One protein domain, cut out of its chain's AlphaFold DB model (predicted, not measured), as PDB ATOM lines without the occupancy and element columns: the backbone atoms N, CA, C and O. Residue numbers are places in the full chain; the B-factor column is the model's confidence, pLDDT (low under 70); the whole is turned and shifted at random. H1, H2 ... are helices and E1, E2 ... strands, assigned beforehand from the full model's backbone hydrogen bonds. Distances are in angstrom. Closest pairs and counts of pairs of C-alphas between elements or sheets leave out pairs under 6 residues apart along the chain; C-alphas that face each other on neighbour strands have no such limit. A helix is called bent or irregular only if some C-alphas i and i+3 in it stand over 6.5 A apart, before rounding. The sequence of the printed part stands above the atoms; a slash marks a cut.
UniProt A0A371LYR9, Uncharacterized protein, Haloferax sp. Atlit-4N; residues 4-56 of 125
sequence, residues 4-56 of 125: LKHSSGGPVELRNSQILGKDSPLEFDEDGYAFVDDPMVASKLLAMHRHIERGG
ATOM      1  N   LEU A   4      26.142  14.515   4.188       84.69
ATOM      2  CA  LEU A   4      27.373  14.976   3.557       84.69
ATOM      3  C   LEU A   4      28.557  14.521   4.396       84.69
ATOM      4  O   LEU A   4      28.517  14.647   5.613       84.69
ATOM      5  N   LYS A   5      29.612  14.028   3.746       86.19
ATOM      6  CA  LYS A   5      30.870  13.678   4.406       86.19
ATOM      7  C   LYS A   5      31.949  14.672   4.006       86.19
ATOM      8  O   LYS A   5      32.182  14.863   2.814       86.19
ATOM      9  N   HIS A   6      32.606  15.280   4.984       81.75
ATOM     10  CA  HIS A   6      33.756  16.137   4.741       81.75
ATOM     11  C   HIS A   6      35.032  15.296   4.566       81.75
ATOM     12  O   HIS A   6      35.225  14.280   5.236       81.75
ATOM     13  N   SER A   7      35.930  15.722   3.674       79.75
ATOM     14  CA  SER A   7      37.155  14.981   3.331       79.75
ATOM     15  C   SER A   7      38.171  14.888   4.475       79.75
ATOM     16  O   SER A   7      38.996  13.978   4.488       79.75
ATOM     17  N   SER A   8      38.087  15.782   5.465       76.31
ATOM     18  CA  SER A   8      38.921  15.737   6.674       76.31
ATOM     19  C   SER A   8      38.612  14.551   7.593       76.31
ATOM     20  O   SER A   8      39.457  14.216   8.419       76.31
ATOM     21  N   GLY A   9      37.424  13.939   7.482       76.44
ATOM     22  CA  GLY A   9      37.002  12.829   8.346       76.44
ATOM     23  C   GLY A   9      36.921  13.178   9.836       76.44
ATOM     24  O   GLY A   9      37.117  12.298  10.666       76.44
ATOM     25  N   GLY A  10      36.695  14.450  10.167       78.25
ATOM     26  CA  GLY A  10      36.566  14.940  11.538       78.25
ATOM     27  C   GLY A  10      35.741  16.229  11.598       78.25
ATOM     28  O   GLY A  10      35.306  16.708  10.545       78.25
ATOM     29  N   PRO A  11      35.558  16.817  12.792       84.50
ATOM     30  CA  PRO A  11      34.641  17.932  12.993       84.50
ATOM     31  C   PRO A  11      35.173  19.209  12.340       84.50
ATOM     32  O   PRO A  11      36.265  19.687  12.663       84.50
ATOM     33  N   VAL A  12      34.403  19.763  11.401       87.69
ATOM     34  CA  VAL A  12      34.700  21.031  10.714       87.69
ATOM     35  C   VAL A  12      33.423  21.840  10.517       87.69
ATOM     36  O   VAL A  12      32.322  21.303  10.574       87.69
ATOM     37  N   GLU A  13      33.572  23.126  10.209       89.75
ATOM     38  CA  GLU A  13      32.465  23.983   9.776       89.75
ATOM     39  C   GLU A  13      32.571  24.302   8.279       89.75
ATOM     40  O   GLU A  13      33.621  24.743   7.802       89.75
ATOM     41  N   LEU A  14      31.464  24.177   7.544       86.88
ATOM     42  CA  LEU A  14      31.327  24.690   6.182       86.88
ATOM     43  C   LEU A  14      30.507  25.981   6.174       86.88
ATOM     44  O   LEU A  14      29.298  26.001   6.417       86.88
ATOM     45  N   ARG A  15      31.175  27.083   5.830       90.00
ATOM     46  CA  ARG A  15      30.563  28.409   5.696       90.00
ATOM     47  C   ARG A  15      30.209  28.665   4.238       90.00
ATOM     48  O   ARG A  15      31.085  28.925   3.421       90.00
ATOM     49  N   ASN A  16      28.923  28.589   3.912       85.31
ATOM     50  CA  ASN A  16      28.406  28.881   2.580       85.31
ATOM     51  C   ASN A  16      26.992  29.469   2.666       85.31
ATOM     52  O   ASN A  16      25.995  28.755   2.583       85.31
ATOM     53  N   SER A  17      26.905  30.792   2.790       89.69
ATOM     54  CA  SER A  17      25.626  31.505   2.851       89.69
ATOM     55  C   SER A  17      24.871  31.539   1.515       89.69
ATOM     56  O   SER A  17      23.679  31.824   1.510       89.69
ATOM     57  N   GLN A  18      25.519  31.248   0.380       87.25
ATOM     58  CA  GLN A  18      24.855  31.223  -0.930       87.25
ATOM     59  C   GLN A  18      23.955  29.993  -1.091       87.25
ATOM     60  O   GLN A  18      22.888  30.084  -1.691       87.25
ATOM     61  N   ILE A  19      24.389  28.848  -0.558       87.31
ATOM     62  CA  ILE A  19      23.670  27.576  -0.675       87.31
ATOM     63  C   ILE A  19      22.865  27.277   0.596       87.31
ATOM     64  O   ILE A  19      21.730  26.821   0.488       87.31
ATOM     65  N   LEU A  20      23.417  27.564   1.781       87.19
ATOM     66  CA  LEU A  20      22.771  27.297   3.075       87.19
ATOM     67  C   LEU A  20      21.935  28.481   3.591       87.19
ATOM     68  O   LEU A  20      21.145  28.324   4.516       87.19
ATOM     69  N   GLY A  21      22.101  29.687   3.038       89.75
ATOM     70  CA  GLY A  21      21.378  30.870   3.504       89.75
ATOM     71  C   GLY A  21      21.620  31.152   4.990       89.75
ATOM     72  O   GLY A  21      22.755  31.360   5.419       89.75
ATOM     73  N   LYS A  22      20.531  31.163   5.766       90.38
ATOM     74  CA  LYS A  22      20.538  31.363   7.225       90.38
ATOM     75  C   LYS A  22      21.042  30.146   8.010       90.38
ATOM     76  O   LYS A  22      21.390  30.300   9.172       90.38
ATOM     77  N   ASP A  23      21.070  28.974   7.380       85.81
ATOM     78  CA  ASP A  23      21.467  27.705   7.997       85.81
ATOM     79  C   ASP A  23      22.989  27.480   7.861       85.81
ATOM     80  O   ASP A  23      23.496  26.375   8.020       85.81
ATOM     81  N   SER A  24      23.734  28.542   7.529       87.69
ATOM     82  CA  SER A  24      25.194  28.572   7.569       87.69
ATOM     83  C   SER A  24      25.679  29.110   8.924       87.69
ATOM     84  O   SER A  24      25.153  30.135   9.367       87.69
ATOM     85  N   PRO A  25      26.721  28.527   9.551       90.38
ATOM     86  CA  PRO A  25      27.557  27.413   9.083       90.38
ATOM     87  C   PRO A  25      26.886  26.037   9.195       90.38
ATOM     88  O   PRO A  25      26.104  25.796  10.105       90.38
ATOM     89  N   LEU A  26      27.253  25.125   8.289       89.50
ATOM     90  CA  LEU A  26      26.944  23.703   8.425       89.50
ATOM     91  C   LEU A  26      28.054  23.027   9.238       89.50
ATOM     92  O   LEU A  26      29.218  23.067   8.835       89.50
ATOM     93  N   GLU A  27      27.695  22.417  10.361       91.00
ATOM     94  CA  GLU A  27      28.625  21.737  11.269       91.00
ATOM     95  C   GLU A  27      28.703  20.241  10.939       91.00
ATOM     96  O   GLU A  27      27.677  19.577  10.778       91.00
ATOM     97  N   PHE A  28      29.924  19.716  10.827       91.50
ATOM     98  CA  PHE A  28      30.187  18.284  10.698       91.50
ATOM     99  C   PHE A  28      30.500  17.684  12.070       91.50
ATOM    100  O   PHE A  28      31.218  18.291  12.868       91.50
ATOM    101  N   ASP A  29      29.972  16.492  12.326       90.00
ATOM    102  CA  ASP A  29      30.187  15.737  13.556       90.00
ATOM    103  C   ASP A  29      31.624  15.195  13.688       90.00
ATOM    104  O   ASP A  29      32.497  15.431  12.847       90.00
ATOM    105  N   GLU A  30      31.885  14.473  14.780       88.44
ATOM    106  CA  GLU A  30      33.202  13.898  15.087       88.44
ATOM    107  C   GLU A  30      33.705  12.922  14.012       88.44
ATOM    108  O   GLU A  30      34.915  12.779  13.842       88.44
ATOM    109  N   ASP A  31      32.791  12.312  13.255       86.69
ATOM    110  CA  ASP A  31      33.078  11.385  12.160       86.69
ATOM    111  C   ASP A  31      33.133  12.097  10.788       86.69
ATOM    112  O   ASP A  31      33.350  11.469   9.740       86.69
ATOM    113  N   GLY A  32      32.958  13.422  10.781       86.44
ATOM    114  CA  GLY A  32      32.986  14.265   9.595       86.44
ATOM    115  C   GLY A  32      31.709  14.197   8.762       86.44
ATOM    116  O   GLY A  32      31.788  14.401   7.547       86.44
ATOM    117  N   TYR A  33      30.551  13.908   9.363       88.81
ATOM    118  CA  TYR A  33      29.247  13.908   8.699       88.81
ATOM    119  C   TYR A  33      28.383  15.099   9.110       88.81
ATOM    120  O   TYR A  33      28.335  15.500  10.265       88.81
ATOM    121  N   ALA A  34      27.655  15.651   8.145       89.38
ATOM    122  CA  ALA A  34      26.647  16.672   8.377       89.38
ATOM    123  C   ALA A  34      25.325  16.238   7.750       89.38
ATOM    124  O   ALA A  34      25.279  15.743   6.618       89.38
ATOM    125  N   PHE A  35      24.239  16.426   8.490       88.19
ATOM    126  CA  PHE A  35      22.899  16.144   8.002       88.19
ATOM    127  C   PHE A  35      22.323  17.367   7.285       88.19
ATOM    128  O   PHE A  35      22.408  18.486   7.787       88.19
ATOM    129  N   VAL A  36      21.729  17.143   6.112       87.94
ATOM    130  CA  VAL A  36      21.059  18.186   5.335       87.94
ATOM    131  C   VAL A  36      19.638  17.732   5.020       87.94
ATOM    132  O   VAL A  36      19.433  16.751   4.303       87.94
ATOM    133  N   ASP A  37      18.660  18.466   5.550       85.69
ATOM    134  CA  ASP A  37      17.232  18.174   5.377       85.69
ATOM    135  C   ASP A  37      16.790  18.239   3.909       85.69
ATOM    136  O   ASP A  37      16.026  17.391   3.439       85.69
ATOM    137  N   ASP A  38      17.280  19.240   3.171       88.00
ATOM    138  CA  ASP A  38      16.898  19.477   1.781       88.00
ATOM    139  C   ASP A  38      17.851  18.756   0.799       88.00
ATOM    140  O   ASP A  38      19.030  19.122   0.679       88.00
ATOM    141  N   PRO A  39      17.366  17.765   0.022       85.12
ATOM    142  CA  PRO A  39      18.183  17.057  -0.962       85.12
ATOM    143  C   PRO A  39      18.713  17.957  -2.087       85.12
ATOM    144  O   PRO A  39      19.766  17.659  -2.662       85.12
ATOM    145  N   MET A  40      18.038  19.066  -2.395       86.81
ATOM    146  CA  MET A  40      18.506  20.050  -3.370       86.81
ATOM    147  C   MET A  40      19.717  20.819  -2.834       86.81
ATOM    148  O   MET A  40      20.693  21.026  -3.557       86.81
ATOM    149  N   VAL A  41      19.688  21.207  -1.556       88.38
ATOM    150  CA  VAL A  41      20.815  21.868  -0.878       88.38
ATOM    151  C   VAL A  41      22.015  20.924  -0.815       88.38
ATOM    152  O   VAL A  41      23.112  21.310  -1.220       88.38
ATOM    153  N   ALA A  42      21.803  19.663  -0.425       86.69
ATOM    154  CA  ALA A  42      22.857  18.647  -0.415       86.69
ATOM    155  C   ALA A  42      23.495  18.453  -1.804       86.69
ATOM    156  O   ALA A  42      24.721  18.409  -1.932       86.69
ATOM    157  N   SER A  43      22.678  18.409  -2.862       85.50
ATOM    158  CA  SER A  43      23.156  18.265  -4.244       85.50
ATOM    159  C   SER A  43      23.987  19.466  -4.703       85.50
ATOM    160  O   SER A  43      25.033  19.286  -5.325       85.50
ATOM    161  N   LYS A  44      23.571  20.694  -4.360       88.62
ATOM    162  CA  LYS A  44      24.323  21.922  -4.672       88.62
ATOM    163  C   LYS A  44      25.673  21.967  -3.954       88.62
ATOM    164  O   LYS A  44      26.675  22.315  -4.575       88.62
ATOM    165  N   LEU A  45      25.714  21.581  -2.677       86.44
ATOM    166  CA  LEU A  45      26.955  21.517  -1.898       86.44
ATOM    167  C   LEU A  45      27.940  20.493  -2.484       86.44
ATOM    168  O   LEU A  45      29.122  20.800  -2.633       86.44
ATOM    169  N   LEU A  46      27.456  19.317  -2.897       84.00
ATOM    170  CA  LEU A  46      28.278  18.307  -3.575       84.00
ATOM    171  C   LEU A  46      28.779  18.775  -4.944       84.00
ATOM    172  O   LEU A  46      29.936  18.537  -5.288       84.00
ATOM    173  N   ALA A  47      27.928  19.439  -5.729       84.50
ATOM    174  CA  ALA A  47      28.314  19.982  -7.028       84.50
ATOM    175  C   ALA A  47      29.412  21.047  -6.890       84.50
ATOM    176  O   ALA A  47      30.388  21.015  -7.636       84.50
ATOM    177  N   MET A  48      29.294  21.937  -5.899       82.75
ATOM    178  CA  MET A  48      30.330  22.920  -5.581       82.75
ATOM    179  C   MET A  48      31.641  22.241  -5.174       82.75
ATOM    180  O   MET A  48      32.696  22.609  -5.681       82.75
ATOM    181  N   HIS A  49      31.587  21.237  -4.295       76.06
ATOM    182  CA  HIS A  49      32.782  20.511  -3.872       76.06
ATOM    183  C   HIS A  49      33.496  19.860  -5.063       76.06
ATOM    184  O   HIS A  49      34.682  20.101  -5.265       76.06
ATOM    185  N   ARG A  50      32.754  19.156  -5.929       73.12
ATOM    186  CA  ARG A  50      33.299  18.582  -7.170       73.12
ATOM    187  C   ARG A  50      33.867  19.637  -8.111       73.12
ATOM    188  O   ARG A  50      34.845  19.361  -8.792       73.12
ATOM    189  N   HIS A  51      33.259  20.820  -8.186       70.81
ATOM    190  CA  HIS A  51      33.776  21.913  -9.004       70.81
ATOM    191  C   HIS A  51      35.109  22.442  -8.464       70.81
ATOM    192  O   HIS A  51      36.014  22.667  -9.252       70.81
ATOM    193  N   ILE A  52      35.255  22.582  -7.145       68.62
ATOM    194  CA  ILE A  52      36.515  23.006  -6.517       68.62
ATOM    195  C   ILE A  52      37.590  21.925  -6.677       68.62
ATOM    196  O   ILE A  52      38.709  22.234  -7.068       68.62
ATOM    197  N   GLU A  53      37.253  20.654  -6.438       62.97
ATOM    198  CA  GLU A  53      38.188  19.534  -6.616       62.97
ATOM    199  C   GLU A  53      38.630  19.374  -8.074       62.97
ATOM    200  O   GLU A  53      39.799  19.118  -8.346       62.97
ATOM    201  N   ARG A  54      37.709  19.555  -9.026       59.09
ATOM    202  CA  ARG A  54      38.009  19.507 -10.463       59.09
ATOM    203  C   ARG A  54      38.672  20.791 -10.973       59.09
ATOM    204  O   ARG A  54      39.367  20.741 -11.977       59.09
ATOM    205  N   GLY A  55      38.441  21.919 -10.308       52.88
ATOM    206  CA  GLY A  55      38.973  23.241 -10.644       52.88
ATOM    207  C   GLY A  55      40.330  23.555 -10.012       52.88
ATOM    208  O   GLY A  55      40.840  24.649 -10.227       52.88
ATOM    209  N   GLY A  56      40.920  22.622  -9.252       49.81
ATOM    210  CA  GLY A  56      42.301  22.733  -8.763       49.81
ATOM    211  C   GLY A  56      43.349  22.748  -9.883       49.81
ATOM    212  O   GLY A  56      44.424  23.296  -9.685       49.81
TER     213      GLY A  56
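AT A GLANCE: This is residues 4 to 56 of the 125 residues of an uncharacterized protein of Haloferax sp. Atlit-4N (UniProt A0A371LYR9). A looped body, residues 4 to 35, folds back on itself through two short pairings and holds the short helix H1 and strand E1; the long helix H2 follows, meets H1 near its own beginning, and sticks out with residues 50 to 56. The 53 printed residues hold H1, E1, H2 in that order, mostly helix. The whole is compact, radius of gyration of the C-alphas 10.7 A, spanning 27 by 25 by 17 A.

IN THESE COORDINATES: From Leu 4, residues 4 to 16 have no named element. Find C-alpha 17 at (25.626, 31.505, 2.851): H1 runs to 23, 7.6 A. E1 is residues 33 to 35, 6.8 A. H2, residues 39 to 56, runs 26.0 A to C-alpha 56 at (42.301, 22.733, -8.763).

HOW THE PARTS SIT: Look at residues 4 to 5, paired antiparallel with 33 to 34 of E1, and 13 to 14 with 26 to 27. E1 pairs with no named strand and is apart from H1 and H2. H1 is irregular: C-alphas 19 and 22 are 9.3 A apart. H2 touches H1 with residues 41 to 45 alone; the closest C-alphas, Ile 19 and Val 41, are 6.4 A apart. They run opposite ways at a steep tilt of 45 degrees. In H2 every O i to N i+4 pair is within hydrogen-bond range; in H1, 1 of 3, and 1 of 4 O i to N i+3 pairs.

THE WHOLE: The farthest C-alphas, Asp 37 and Gly 56, are 29.1 A apart. The printed part has no cut and no long link. Residues 52 to 56 have pLDDT under 70.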